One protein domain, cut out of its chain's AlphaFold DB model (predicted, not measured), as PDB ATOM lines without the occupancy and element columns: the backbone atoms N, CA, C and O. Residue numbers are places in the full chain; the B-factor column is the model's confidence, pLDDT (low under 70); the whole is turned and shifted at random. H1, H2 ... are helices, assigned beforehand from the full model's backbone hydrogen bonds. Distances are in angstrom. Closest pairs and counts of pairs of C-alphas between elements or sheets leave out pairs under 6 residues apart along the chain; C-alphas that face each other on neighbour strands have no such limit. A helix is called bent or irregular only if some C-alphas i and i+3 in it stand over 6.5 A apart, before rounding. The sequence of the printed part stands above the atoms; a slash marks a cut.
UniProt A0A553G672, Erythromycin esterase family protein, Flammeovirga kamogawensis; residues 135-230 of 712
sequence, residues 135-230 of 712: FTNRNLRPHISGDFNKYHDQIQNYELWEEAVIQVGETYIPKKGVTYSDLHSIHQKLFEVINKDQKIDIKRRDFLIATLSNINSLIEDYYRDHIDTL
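What this domain is: This is residues 135 to 230 of the 712 residues of the protein "Erythromycin esterase family protein" of Flammeovirga kamogawensis (UniProt A0A553G672). Two helical hairpins are stacked as two layers and cross steeply: H3 and H4, the longer pair, run side by side as one layer, and H1 and H2 make the other layer across them. H2 crosses both H3 and H4, while H1 packs on H3 near one end, with residues 151 to 154. The closed end of the H3 and H4 hairpin sticks out with residues 198 to 203, and the last printed residues trail off beyond the far end of H4. The 96 printed residues hold four named helices, in the order H1, H2, H3, H4, and no named strand; the class is all helix, with 68 residues in the helices. The whole is compact, with a radius of gyration of the C-alphas of 13.0 A, and elongated, spanning 42 by 26 by 18 A.

Where its parts are: H4, the longest helix, takes residues 202 to 224 and measures 31.5 A from first to last C-alpha, from C-alpha 202 at (-96.267, 26.163, 58.706) to C-alpha 224 at (-72.212, 9.695, 70.631). H3 comes before it with residues 180 to 196 and is 24.3 A long. H2 takes residues 158 to 171, 19.8 A from first to last C-alpha. H1 takes residues 141 to 154, 19.2 A long, and begins at C-alpha 141 at (-79.441, 11.968, 49.179). H1 is irregular: C-alphas 150 and 153 are 7.5 A apart, where about 5 A is found in a regular helix, and its line is a rough one.

How they stand to each other: H4 and H3 touch with 16 pairs of C-alphas within 8 A, the closest being those of Tyr 180 and Tyr 223, 5.1 A apart. They form a helical hairpin, running opposite ways at a shallow tilt of 6 degrees. H2 touches H4 with residues 165 to 169 alone, meeting residues 215 to 222 of H4; the closest C-alphas are those of Val 165 and Ile 215, 7.0 A apart. H2 and H4 are only just about perpendicular, at 71 degrees. H2 touches H3 with residues 158 to 164 alone, meeting residues 183 to 187 of H3, and the closest C-alphas, of Trp 161 and Leu 183, are 5.7 A apart. Those two run opposite ways at a steep tilt of 69.8 degrees, only just short of about perpendicular. H1 and H2 form the other helical hairpin, opposite ways at a shallow tilt of 19 degrees; they touch, and their closest C-alphas are those of His 152 and Tyr 158, 5.7 A apart. H1 touches H3 with residues 151 to 154 alone, meeting residues 190 to 194 of H3; the closest C-alphas, of Tyr 151 and Leu 190, are 7.4 A apart, and the lines are about perpendicular at 79 degrees. H1 and H4 are close but not clearly touching, with the C-alphas of Asp 147 and Leu 208 closest at 7.9 A. In H2, H3 and H4 every O i to N i+4 pair is within hydrogen-bond range; in H1 it is 5 of 10, beside 6 of 11 O i to N i+3 pairs.

The domain as a whole: The two C-alphas farthest apart are those of Lys 199 and Leu 230, at 42.8 A, while those of Phe 135 and Leu 230, first and last printed, are 19.4 A apart. The printed part runs from residue 135 to 230 with no cut. The links from H1 to H2 and from H3 to H4 are tight, with 3 and 5 residues, and the link from H2 to H3 is short, with 8 residues; no link is long. The mean pLDDT of the printed part is 91.2, and one residue, Arg 138, is under 70.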
ATOM      1  N   PHE A 135     -84.236   5.932  58.968       90.69
ATOM      2  CA  PHE A 135     -84.507   5.926  57.537       90.69
ATOM      3  C   PHE A 135     -84.696   4.501  57.016       90.69
ATOM      4  O   PHE A 135     -84.106   3.556  57.532       90.69
ATOM      5  N   THR A 136     -85.521   4.359  55.982       83.88
ATOM      6  CA  THR A 136     -85.876   3.068  55.378       83.88
ATOM      7  C   THR A 136     -85.244   2.871  53.995       83.88
ATOM      8  O   THR A 136     -84.926   1.743  53.616       83.88
ATOM      9  N   ASN A 137     -85.038   3.952  53.237       71.75
ATOM     10  CA  ASN A 137     -84.493   3.910  51.877       71.75
ATOM     11  C   ASN A 137     -82.963   4.110  51.875       71.75
ATOM     12  O   ASN A 137     -82.449   4.909  52.646       71.75
ATOM     13  N   ARG A 138     -82.244   3.424  50.974       69.12
ATOM     14  CA  ARG A 138     -80.786   3.554  50.763       69.12
ATOM     15  C   ARG A 138     -80.384   4.617  49.728       69.12
ATOM     16  O   ARG A 138     -79.227   4.662  49.341       69.12
ATOM     17  N   ASN A 139     -81.333   5.401  49.222       77.06
ATOM     18  CA  ASN A 139     -81.091   6.524  48.316       77.06
ATOM     19  C   ASN A 139     -81.650   7.809  48.941       77.06
ATOM     20  O   ASN A 139     -82.603   8.402  48.435       77.06
ATOM     21  N   LEU A 140     -81.112   8.199  50.097       84.94
ATOM     22  CA  LEU A 140     -81.619   9.328  50.884       84.94
ATOM     23  C   LEU A 140     -81.202  10.672  50.316       84.94
ATOM     24  O   LEU A 140     -81.940  11.647  50.470       84.94
ATOM     25  N   ARG A 141     -80.044  10.720  49.651       86.12
ATOM     26  CA  ARG A 141     -79.441  11.968  49.179       86.12
ATOM     27  C   ARG A 141     -80.409  12.855  48.393       86.12
ATOM     28  O   ARG A 141     -80.568  14.002  48.793       86.12
ATOM     29  N   PRO A 142     -81.129  12.383  47.355       83.94
ATOM     30  CA  PRO A 142     -82.017  13.261  46.592       83.94
ATOM     31  C   PRO A 142     -83.140  13.872  47.442       83.94
ATOM     32  O   PRO A 142     -83.562  14.997  47.185       83.94
ATOM     33  N   HIS A 143     -83.613  13.150  48.461       84.44
ATOM     34  CA  HIS A 143     -84.677  13.617  49.344       84.44
ATOM     35  C   HIS A 143     -84.149  14.637  50.361       84.44
ATOM     36  O   HIS A 143     -84.661  15.755  50.421       84.44
ATOM     37  N   ILE A 144     -83.087  14.283  51.097       89.19
ATOM     38  CA  ILE A 144     -82.466  15.160  52.098       89.19
ATOM     39  C   ILE A 144     -81.942  16.436  51.434       89.19
ATOM     40  O   ILE A 144     -82.317  17.532  51.848       89.19
ATOM     41  N   SER A 145     -81.177  16.318  50.346       86.62
ATOM     42  CA  SER A 145     -80.704  17.487  49.604       86.62
ATOM     43  C   SER A 145     -81.875  18.302  49.049       86.62
ATOM     44  O   SER A 145     -81.867  19.525  49.140       86.62
ATOM     45  N   GLY A 146     -82.933  17.663  48.541       87.06
ATOM     46  CA  GLY A 146     -84.113  18.375  48.042       87.06
ATOM     47  C   GLY A 146     -84.799  19.263  49.091       87.06
ATOM     48  O   GLY A 146     -85.278  20.347  48.758       87.06
ATOM     49  N   ASP A 147     -84.817  18.835  50.354       92.31
ATOM     50  CA  ASP A 147     -85.527  19.532  51.430       92.31
ATOM     51  C   ASP A 147     -84.652  20.517  52.220       92.31
ATOM     52  O   ASP A 147     -85.147  21.565  52.655       92.31
ATOM     53  N   PHE A 148     -83.359  20.215  52.372       94.38
ATOM     54  CA  PHE A 148     -82.446  20.964  53.238       94.38
ATOM     55  C   PHE A 148     -81.411  21.817  52.484       94.38
ATOM     56  O   PHE A 148     -80.972  22.829  53.030       94.38
ATOM     57  N   ASN A 149     -81.095  21.528  51.212       92.94
ATOM     58  CA  ASN A 149     -80.036  22.238  50.472       92.94
ATOM     59  C   ASN A 149     -80.336  23.730  50.240       92.94
ATOM     60  O   ASN A 149     -79.430  24.534  50.065       92.94
ATOM     61  N   LYS A 150     -81.599  24.163  50.310       93.25
ATOM     62  CA  LYS A 150     -81.938  25.601  50.277       93.25
ATOM     63  C   LYS A 150     -81.383  26.402  51.468       93.25
ATOM     64  O   LYS A 150     -81.382  27.631  51.426       93.25
ATOM     65  N   TYR A 151     -80.940  25.726  52.527       94.62
ATOM     66  CA  TYR A 151     -80.300  26.333  53.694       94.62
ATOM     67  C   TYR A 151     -78.772  26.228  53.654       94.62
ATOM     68  O   TYR A 151     -78.122  26.763  54.547       94.62
ATOM     69  N   HIS A 152     -78.209  25.590  52.623       94.75
ATOM     70  CA  HIS A 152     -76.777  25.351  52.448       94.75
ATOM     71  C   HIS A 152     -75.931  26.602  52.721       94.75
ATOM     72  O   HIS A 152     -75.106  26.614  53.629       94.75
ATOM     73  N   ASP A 153     -76.222  27.704  52.025       95.38
ATOM     74  CA  ASP A 153     -75.421  28.934  52.096       95.38
ATOM     75  C   ASP A 153     -75.524  29.672  53.445       95.38
ATOM     76  O   ASP A 153     -74.748  30.585  53.721       95.38
ATOM     77  N   GLN A 154     -76.479  29.292  54.302       95.56
ATOM     78  CA  GLN A 154     -76.670  29.874  55.636       95.56
ATOM     79  C   GLN A 154     -75.938  29.085  56.728       95.56
ATOM     80  O   GLN A 154     -75.833  29.554  57.863       95.56
ATOM     81  N   ILE A 155     -75.447  27.884  56.408       96.06
ATOM     82  CA  ILE A 155     -74.937  26.925  57.379       96.06
ATOM     83  C   ILE A 155     -73.501  26.550  57.020       96.06
ATOM     84  O   ILE A 155     -73.230  25.815  56.077       96.06
ATOM     85  N   GLN A 156     -72.553  27.030  57.822       94.75
ATOM     86  CA  GLN A 156     -71.150  26.653  57.672       94.75
ATOM     87  C   GLN A 156     -70.969  25.134  57.842       94.75
ATOM     88  O   GLN A 156     -71.428  24.574  58.838       94.75
ATOM     89  N   ASN A 157     -70.234  24.508  56.916       93.81
ATOM     90  CA  ASN A 157     -69.978  23.063  56.859       93.81
ATOM     91  C   ASN A 157     -71.255  22.211  56.704       93.81
ATOM     92  O   ASN A 157     -71.300  21.085  57.204       93.81
ATOM     93  N   TYR A 158     -72.291  22.724  56.034       95.69
ATOM     94  CA  TYR A 158     -73.532  21.987  55.767       95.69
ATOM     95  C   TYR A 158     -73.271  20.603  55.150       95.69
ATOM     96  O   TYR A 158     -73.878  19.614  55.557       95.69
ATOM     97  N   GLU A 159     -72.321  20.506  54.225       94.69
ATOM     98  CA  GLU A 159     -71.980  19.274  53.517       94.69
ATOM     99  C   GLU A 159     -71.429  18.207  54.470       94.69
ATOM    100  O   GLU A 159     -71.670  17.019  54.276       94.69
ATOM    101  N   LEU A 160     -70.738  18.599  55.549       94.75
ATOM    102  CA  LEU A 160     -70.298  17.652  56.577       94.75
ATOM    103  C   LEU A 160     -71.498  16.994  57.269       94.75
ATOM    104  O   LEU A 160     -71.489  15.780  57.481       94.75
ATOM    105  N   TRP A 161     -72.517  17.791  57.600       95.38
ATOM    106  CA  TRP A 161     -73.760  17.302  58.190       95.38
ATOM    107  C   TRP A 161     -74.535  16.431  57.206       95.38
ATOM    108  O   TRP A 161     -74.891  15.307  57.549       95.38
ATOM    109  N   GLU A 162     -74.726  16.893  55.970       94.69
ATOM    110  CA  GLU A 162     -75.466  16.150  54.949       94.69
ATOM    111  C   GLU A 162     -74.825  14.779  54.678       94.69
ATOM    112  O   GLU A 162     -75.507  13.754  54.727       94.69
ATOM    113  N   GLU A 163     -73.503  14.729  54.490       93.38
ATOM    114  CA  GLU A 163     -72.768  13.475  54.308       93.38
ATOM    115  C   GLU A 163     -72.905  12.536  55.511       93.38
ATOM    116  O   GLU A 163     -73.050  11.327  55.339       93.38
ATOM    117  N   ALA A 164     -72.848  13.067  56.736       93.50
ATOM    118  CA  ALA A 164     -72.972  12.263  57.947       93.50
ATOM    119  C   ALA A 164     -74.377  11.664  58.106       93.50
ATOM    120  O   ALA A 164     -74.495  10.499  58.494       93.50
ATOM    121  N   VAL A 165     -75.417  12.438  57.782       92.38
ATOM    122  CA  VAL A 165     -76.821  12.006  57.817       92.38
ATOM    123  C   VAL A 165     -77.087  10.940  56.765       92.38
ATOM    124  O   VAL A 165     -77.673   9.910  57.084       92.38
ATOM    125  N   ILE A 166     -76.626  11.153  55.531       91.94
ATOM    126  CA  ILE A 166     -76.786  10.182  54.443       91.94
ATOM    127  C   ILE A 166     -76.042   8.890  54.778       91.94
ATOM    128  O   ILE A 166     -76.619   7.811  54.687       91.94
ATOM    129  N   GLN A 167     -74.793   8.985  55.242       90.56
ATOM    130  CA  GLN A 167     -73.995   7.815  55.602       90.56
ATOM    131  C   GLN A 167     -74.687   6.970  56.681       90.56
ATOM    132  O   GLN A 167     -74.862   5.763  56.489       90.56
ATOM    133  N   VAL A 168     -75.098   7.573  57.801       89.25
ATOM    134  CA  VAL A 168     -75.766   6.818  58.873       89.25
ATOM    135  C   VAL A 168     -77.145   6.341  58.432       89.25
ATOM    136  O   VAL A 168     -77.501   5.200  58.708       89.25
ATOM    137  N   GLY A 169     -77.899   7.152  57.694       87.62
ATOM    138  CA  GLY A 169     -79.224   6.774  57.218       87.62
ATOM    139  C   GLY A 169     -79.227   5.617  56.214       87.62
ATOM    140  O   GLY A 169     -80.162   4.824  56.218       87.62
ATOM    141  N   GLU A 170     -78.193   5.486  55.379       86.31
ATOM    142  CA  GLU A 170     -78.121   4.429  54.358       86.31
ATOM    143  C   GLU A 170     -77.373   3.176  54.830       86.31
ATOM    144  O   GLU A 170     -77.641   2.072  54.340       86.31
ATOM    145  N   THR A 171     -76.416   3.330  55.752       83.75
ATOM    146  CA  THR A 171     -75.502   2.242  56.146       83.75
ATOM    147  C   THR A 171     -75.544   1.876  57.620       83.75
ATOM    148  O   THR A 171     -75.017   0.821  57.968       83.75
ATOM    149  N   TYR A 172     -76.145   2.711  58.474       85.44
ATOM    150  CA  TYR A 172     -76.096   2.582  59.934       85.44
ATOM    151  C   TYR A 172     -74.663   2.521  60.489       85.44
ATOM    152  O   TYR A 172     -74.391   1.833  61.467       85.44
ATOM    153  N   ILE A 173     -73.726   3.214  59.839       86.56
ATOM    154  CA  ILE A 173     -72.319   3.282  60.245       86.56
ATOM    155  C   ILE A 173     -71.902   4.756  60.268       86.56
ATOM    156  O   ILE A 173     -72.094   5.439  59.260       86.56
ATOM    157  N   PRO A 174     -71.318   5.272  61.361       89.75
ATOM    158  CA  PRO A 174     -70.852   6.652  61.421       89.75
ATOM    159  C   PRO A 174     -69.646   6.894  60.498       89.75
ATOM    160  O   PRO A 174     -68.782   6.035  60.288       89.75
ATOM    161  N   LYS A 175     -69.552   8.107  59.948       87.00
ATOM    162  CA  LYS A 175     -68.422   8.531  59.114       87.00
ATOM    163  C   LYS A 175     -67.168   8.714  59.975       87.00
ATOM    164  O   LYS A 175     -67.168   9.465  60.947       87.00
ATOM    165  N   LYS A 176     -66.065   8.062  59.593       86.62
ATOM    166  CA  LYS A 176     -64.780   8.177  60.307       86.62
ATOM    167  C   LYS A 176     -64.251   9.615  60.289       86.62
ATOM    168  O   LYS A 176     -64.279  10.271  59.253       86.62
ATOM    169  N   GLY A 177     -63.699  10.051  61.422       88.25
ATOM    170  CA  GLY A 177     -63.086  11.376  61.573       88.25
ATOM    171  C   GLY A 177     -64.078  12.521  61.790       88.25
ATOM    172  O   GLY A 177     -63.651  13.668  61.829       88.25
ATOM    173  N   VAL A 178     -65.372  12.222  61.939       92.75
ATOM    174  CA  VAL A 178     -66.421  13.195  62.269       92.75
ATOM    175  C   VAL A 178     -66.855  12.979  63.713       92.75
ATOM    176  O   VAL A 178     -67.077  11.837  64.118       92.75
ATOM    177  N   THR A 179     -66.969  14.053  64.496       92.94
ATOM    178  CA  THR A 179     -67.401  13.958  65.896       92.94
ATOM    179  C   THR A 179     -68.872  14.329  66.063       92.94
ATOM    180  O   THR A 179     -69.426  15.115  65.293       92.94
ATOM    181  N   TYR A 180     -69.499  13.813  67.125       94.31
ATOM    182  CA  TYR A 180     -70.841  14.232  67.531       94.31
ATOM    183  C   TYR A 180     -70.941  15.756  67.716       94.31
ATOM    184  O   TYR A 180     -71.904  16.371  67.270       94.31
ATOM    185  N   SER A 181     -69.928  16.380  68.329       94.06
ATOM    186  CA  SER A 181     -69.927  17.822  68.603       94.06
ATOM    187  C   SER A 181     -69.963  18.665  67.325       94.06
ATOM    188  O   SER A 181     -70.656  19.684  67.289       94.06
ATOM    189  N   ASP A 182     -69.242  18.245  66.279       91.88
ATOM    190  CA  ASP A 182     -69.241  18.939  64.984       91.88
ATOM    191  C   ASP A 182     -70.646  18.930  64.375       91.88
ATOM    192  O   ASP A 182     -71.187  19.971  63.997       91.88
ATOM    193  N   LEU A 183     -71.263  17.747  64.345       95.88
ATOM    194  CA  LEU A 183     -72.584  17.543  63.765       95.88
ATOM    195  C   LEU A 183     -73.680  18.235  64.566       95.88
ATOM    196  O   LEU A 183     -74.559  18.854  63.972       95.88
ATOM    197  N   HIS A 184     -73.618  18.174  65.897       94.69
ATOM    198  CA  HIS A 184     -74.617  18.782  66.767       94.69
ATOM    199  C   HIS A 184     -74.647  20.310  66.616       94.69
ATOM    200  O   HIS A 184     -75.720  20.898  66.512       94.69
ATOM    201  N   SER A 185     -73.484  20.964  66.512       94.12
ATOM    202  CA  SER A 185     -73.407  22.413  66.277       94.12
ATOM    203  C   SER A 185     -74.040  22.820  64.940       94.12
ATOM    204  O   SER A 185     -74.804  23.788  64.876       94.12
ATOM    205  N   ILE A 186     -73.774  22.059  63.873       96.25
ATOM    206  CA  ILE A 186     -74.382  22.290  62.554       96.25
ATOM    207  C   ILE A 186     -75.898  22.056  62.618       96.25
ATOM    208  O   ILE A 186     -76.675  22.877  62.128       96.25
ATOM    209  N   HIS A 187     -76.316  20.977  63.284       95.62
ATOM    210  CA  HIS A 187     -77.714  20.614  63.471       95.62
ATOM    211  C   HIS A 187     -78.514  21.731  64.160       95.62
ATOM    212  O   HIS A 187     -79.576  22.115  63.670       95.62
ATOM    213  N   GLN A 188     -77.998  22.294  65.259       95.31
ATOM    214  CA  GLN A 188     -78.667  23.376  65.991       95.31
ATOM    215  C   GLN A 188     -78.851  24.631  65.129       95.31
ATOM    216  O   GLN A 188     -79.936  25.208  65.094       95.31
ATOM    217  N   LYS A 189     -77.828  25.019  64.356       96.25
ATOM    218  CA  LYS A 189     -77.942  26.157  63.429       96.25
ATOM    219  C   LYS A 189     -78.996  25.907  62.349       96.25
ATOM    220  O   LYS A 189     -79.777  26.804  62.042       96.25
ATOM    221  N   LEU A 190     -79.037  24.694  61.794       96.31
ATOM    222  CA  LEU A 190     -80.019  24.316  60.779       96.31
ATOM    223  C   LEU A 190     -81.450  24.362  61.343       96.31
ATOM    224  O   LEU A 190     -82.343  24.917  60.699       96.31
ATOM    225  N   PHE A 191     -81.651  23.874  62.571       96.38
ATOM    226  CA  PHE A 191     -82.914  24.005  63.300       96.38
ATOM    227  C   PHE A 191     -83.321  25.473  63.472       96.38
ATOM    228  O   PHE A 191     -84.449  25.841  63.145       96.38
ATOM    229  N   GLU A 192     -82.412  26.337  63.936       96.19
ATOM    230  CA  GLU A 192     -82.703  27.759  64.132       96.19
ATOM    231  C   GLU A 192     -83.112  28.467  62.836       96.19
ATOM    232  O   GLU A 192     -84.069  29.246  62.840       96.19
ATOM    233  N   VAL A 193     -82.393  28.204  61.741       96.56
ATOM    234  CA  VAL A 193     -82.669  28.805  60.431       96.56
ATOM    235  C   VAL A 193     -84.039  28.368  59.915       96.56
ATOM    236  O   VAL A 193     -84.834  29.218  59.517       96.56
ATOM    237  N   ILE A 194     -84.361  27.072  59.982       95.75
ATOM    238  CA  ILE A 194     -85.670  26.558  59.547       95.75
ATOM    239  C   ILE A 194     -86.797  27.094  60.428       95.75
ATOM    240  O   ILE A 194     -87.847  27.483  59.919       95.75
ATOM    241  N   ASN A 195     -86.591  27.154  61.744       95.06
ATOM    242  CA  ASN A 195     -87.615  27.620  62.672       95.06
ATOM    243  C   ASN A 195     -87.948  29.112  62.468       95.06
ATOM    244  O   ASN A 195     -89.096  29.527  62.631       95.06
ATOM    245  N   LYS A 196     -86.955  29.920  62.072       95.19
ATOM    246  CA  LYS A 196     -87.115  31.353  61.761       95.19
ATOM    247  C   LYS A 196     -87.572  31.619  60.321       95.19
ATOM    248  O   LYS A 196     -87.922  32.756  60.008       95.19
ATOM    249  N   ASP A 197     -87.591  30.610  59.449       94.25
ATOM    250  CA  ASP A 197     -88.027  30.759  58.062       94.25
ATOM    251  C   ASP A 197     -89.548  30.984  58.003       94.25
ATOM    252  O   ASP A 197     -90.358  30.076  58.190       94.25
ATOM    253  N   GLN A 198     -89.945  32.237  57.775       92.31
ATOM    254  CA  GLN A 198     -91.349  32.632  57.622       92.31
ATOM    255  C   GLN A 198     -91.870  32.442  56.188       92.31
ATOM    256  O   GLN A 198     -93.059  32.632  55.950       92.31
ATOM    257  N   LYS A 199     -91.002  32.100  55.223       92.56
ATOM    258  CA  LYS A 199     -91.393  31.921  53.814       92.56
ATOM    259  C   LYS A 199     -91.934  30.523  53.532       92.56
ATOM    260  O   LYS A 199     -92.594  30.317  52.517       92.56
ATOM    261  N   ILE A 200     -91.620  29.558  54.393       93.12
ATOM    262  CA  ILE A 200     -92.106  28.187  54.289       93.12
ATOM    263  C   ILE A 200     -93.472  28.047  54.974       93.12
ATOM    264  O   ILE A 200     -93.725  28.644  56.019       93.12
ATOM    265  N   ASP A 201     -94.352  27.242  54.378       93.19
ATOM    266  CA  ASP A 201     -95.639  26.889  54.981       93.19
ATOM    267  C   ASP A 201     -95.456  26.276  56.381       93.19
ATOM    268  O   ASP A 201     -94.514  25.513  56.613       93.19
ATOM    269  N   ILE A 202     -96.374  26.578  57.303       91.19
ATOM    270  CA  ILE A 202     -96.267  26.163  58.706       91.19
ATOM    271  C   ILE A 202     -96.228  24.641  58.866       91.19
ATOM    272  O   ILE A 202     -95.371  24.141  59.588       91.19
ATOM    273  N   LYS A 203     -97.056  23.888  58.128       89.44
ATOM    274  CA  LYS A 203     -97.053  22.420  58.201       89.44
ATOM    275  C   LYS A 203     -95.762  21.861  57.631       89.44
ATOM    276  O   LYS A 203     -95.209  20.899  58.162       89.44
ATOM    277  N   ARG A 204     -95.261  22.474  56.554       91.94
ATOM    278  CA  ARG A 204     -93.979  22.082  55.971       91.94
ATOM    279  C   ARG A 204     -92.821  22.353  56.928       91.94
ATOM    280  O   ARG A 204     -91.949  21.500  57.063       91.94
ATOM    281  N   ARG A 205     -92.816  23.503  57.602       93.75
ATOM    282  CA  ARG A 205     -91.826  23.836  58.629       93.75
ATOM    283  C   ARG A 205     -91.876  22.838  59.778       93.75
ATOM    284  O   ARG A 205     -90.839  22.287  60.124       93.75
ATOM    285  N   ASP A 206     -93.064  22.548  60.299       91.69
ATOM    286  CA  ASP A 206     -93.252  21.597  61.398       91.69
ATOM    287  C   ASP A 206     -92.759  20.191  61.017       91.69
ATOM    288  O   ASP A 206     -92.108  19.521  61.819       91.69
ATOM    289  N   PHE A 207     -92.993  19.765  59.770       93.38
ATOM    290  CA  PHE A 207     -92.451  18.518  59.231       93.38
ATOM    291  C   PHE A 207     -90.916  18.513  59.158       93.38
ATOM    292  O   PHE A 207     -90.290  17.535  59.575       93.38
ATOM    293  N   LEU A 208     -90.294  19.584  58.651       94.88
ATOM    294  CA  LEU A 208     -88.831  19.677  58.574       94.88
ATOM    295  C   LEU A 208     -88.194  19.724  59.964       94.88
ATOM    296  O   LEU A 208     -87.182  19.067  60.187       94.88
ATOM    297  N   ILE A 209     -88.807  20.437  60.907       94.06
ATOM    298  CA  ILE A 209     -88.359  20.488  62.300       94.06
ATOM    299  C   ILE A 209     -88.459  19.109  62.962       94.06
ATOM    300  O   ILE A 209     -87.500  18.670  63.589       94.06
ATOM    301  N   ALA A 210     -89.566  18.386  62.776       93.00
ATOM    302  CA  ALA A 210     -89.690  17.013  63.271       93.00
ATOM    303  C   ALA A 210     -88.648  16.077  62.632       93.00
ATOM    304  O   ALA A 210     -88.029  15.262  63.312       93.00
ATOM    305  N   THR A 211     -88.398  16.239  61.331       94.94
ATOM    306  CA  THR A 211     -87.363  15.486  60.610       94.94
ATOM    307  C   THR A 211     -85.971  15.776  61.168       94.94
ATOM    308  O   THR A 211     -85.183  14.851  61.338       94.94
ATOM    309  N   LEU A 212     -85.671  17.031  61.511       94.62
ATOM    310  CA  LEU A 212     -84.428  17.382  62.190       94.62
ATOM    311  C   LEU A 212     -84.326  16.713  63.560       94.62
ATOM    312  O   LEU A 212     -83.319  16.072  63.829       94.62
ATOM    313  N   SER A 213     -85.368  16.747  64.390       93.31
ATOM    314  CA  SER A 213     -85.352  16.024  65.671       93.31
ATOM    315  C   SER A 213     -85.036  14.530  65.492       93.31
ATOM    316  O   SER A 213     -84.188  13.995  66.208       93.31
ATOM    317  N   ASN A 214     -85.621  13.889  64.473       94.25
ATOM    318  CA  ASN A 214     -85.327  12.498  64.120       94.25
ATOM    319  C   ASN A 214     -83.864  12.291  63.705       94.25
ATOM    320  O   ASN A 214     -83.198  11.382  64.201       94.25
ATOM    321  N   ILE A 215     -83.343  13.167  62.842       93.75
ATOM    322  CA  ILE A 215     -81.944  13.146  62.407       93.75
ATOM    323  C   ILE A 215     -80.989  13.359  63.587       93.75
ATOM    324  O   ILE A 215     -79.960  12.694  63.652       93.75
ATOM    325  N   ASN A 216     -81.294  14.265  64.521       91.81
ATOM    326  CA  ASN A 216     -80.426  14.524  65.669       91.81
ATOM    327  C   ASN A 216     -80.303  13.289  66.559       91.81
ATOM    328  O   ASN A 216     -79.191  12.942  66.933       91.81
ATOM    329  N   SER A 217     -81.401  12.586  66.844       90.00
ATOM    330  CA  SER A 217     -81.327  11.315  67.580       90.00
ATOM    331  C   SER A 217     -80.530  10.262  66.832       90.00
ATOM    332  O   SER A 217     -79.748   9.558  67.454       90.00
ATOM    333  N   LEU A 218     -80.687  10.167  65.511       89.62
ATOM    334  CA  LEU A 218     -79.882   9.241  64.726       89.62
ATOM    335  C   LEU A 218     -78.388   9.611  64.811       89.62
ATOM    336  O   LEU A 218     -77.526   8.749  64.926       89.62
ATOM    337  N   ILE A 219     -78.053  10.901  64.805       90.69
ATOM    338  CA  ILE A 219     -76.676  11.357  65.013       90.69
ATOM    339  C   ILE A 219     -76.197  11.023  66.434       90.69
ATOM    340  O   ILE A 219     -75.071  10.564  66.597       90.69
ATOM    341  N   GLU A 220     -77.025  11.233  67.453       90.50
ATOM    342  CA  GLU A 220     -76.721  10.898  68.844       90.50
ATOM    343  C   GLU A 220     -76.438   9.401  69.021       90.50
ATOM    344  O   GLU A 220     -75.362   9.035  69.494       90.50
ATOM    345  N   ASP A 221     -77.336   8.537  68.554       89.44
ATOM    346  CA  ASP A 221     -77.208   7.088  68.702       89.44
ATOM    347  C   ASP A 221     -75.902   6.573  68.057       89.44
ATOM    348  O   ASP A 221     -75.161   5.789  68.651       89.44
ATOM    349  N   TYR A 222     -75.560   7.047  66.856       90.75
ATOM    350  CA  TYR A 222     -74.424   6.508  66.097       90.75
ATOM    351  C   TYR A 222     -73.090   7.229  66.351       90.75
ATOM    352  O   TYR A 222     -72.038   6.589  66.354       90.75
ATOM    353  N   TYR A 223     -73.085   8.549  66.579       92.44
ATOM    354  CA  TYR A 223     -71.843   9.312  66.787       92.44
ATOM    355  C   TYR A 223     -71.491   9.554  68.258       92.44
ATOM    356  O   TYR A 223     -70.318   9.801  68.537       92.44
ATOM    357  N   ARG A 224     -72.460   9.527  69.185       92.38
ATOM    358  CA  ARG A 224     -72.212   9.695  70.631       92.38
ATOM    359  C   ARG A 224     -72.271   8.360  71.363       92.38
ATOM    360  O   ARG A 224     -71.345   8.041  72.103       92.38
ATOM    361  N   ASP A 225     -73.344   7.605  71.152       88.75
ATOM    362  CA  ASP A 225     -73.618   6.390  71.930       88.75
ATOM    363  C   ASP A 225     -73.040   5.125  71.274       88.75
ATOM    364  O   ASP A 225     -72.996   4.067  71.903       88.75
ATOM    365  N   HIS A 226     -72.535   5.249  70.039       88.38
ATOM    366  CA  HIS A 226     -71.873   4.192  69.272       88.38
ATOM    367  C   HIS A 226     -72.686   2.895  69.221       88.38
ATOM    368  O   HIS A 226     -72.138   1.798  69.397       88.38
ATOM    369  N   ILE A 227     -74.001   3.007  68.982       87.06
ATOM    370  CA  ILE A 227     -74.887   1.835  68.958       87.06
ATOM    371  C   ILE A 227     -74.488   0.813  67.884       87.06
ATOM    372  O   ILE A 227     -74.775  -0.371  68.031       87.06
ATOM    373  N   ASP A 228     -73.774   1.246  66.839       85.00
ATOM    374  CA  ASP A 228     -73.211   0.399  65.782       85.00
ATOM    375  C   ASP A 228     -72.132  -0.575  66.283       85.00
ATOM    376  O   ASP A 228     -71.836  -1.570  65.620       85.00
ATOM    377  N   THR A 229     -71.555  -0.313  67.456       86.88
ATOM    378  CA  THR A 229     -70.520  -1.154  68.073       86.88
ATOM    379  C   THR A 229     -71.081  -2.188  69.049       86.88
ATOM    380  O   THR A 229     -70.342  -3.062  69.514       86.88
ATOM    381  N   LEU A 230     -72.376  -2.111  69.368       83.81
ATOM    382  CA  LEU A 230     -73.024  -3.027  70.299       83.81
ATOM    383  C   LEU A 230     -73.306  -4.379  69.630       83.81
ATOM    384  O   LEU A 230     -73.663  -4.469  68.457       83.81
TER     385      LEU A 230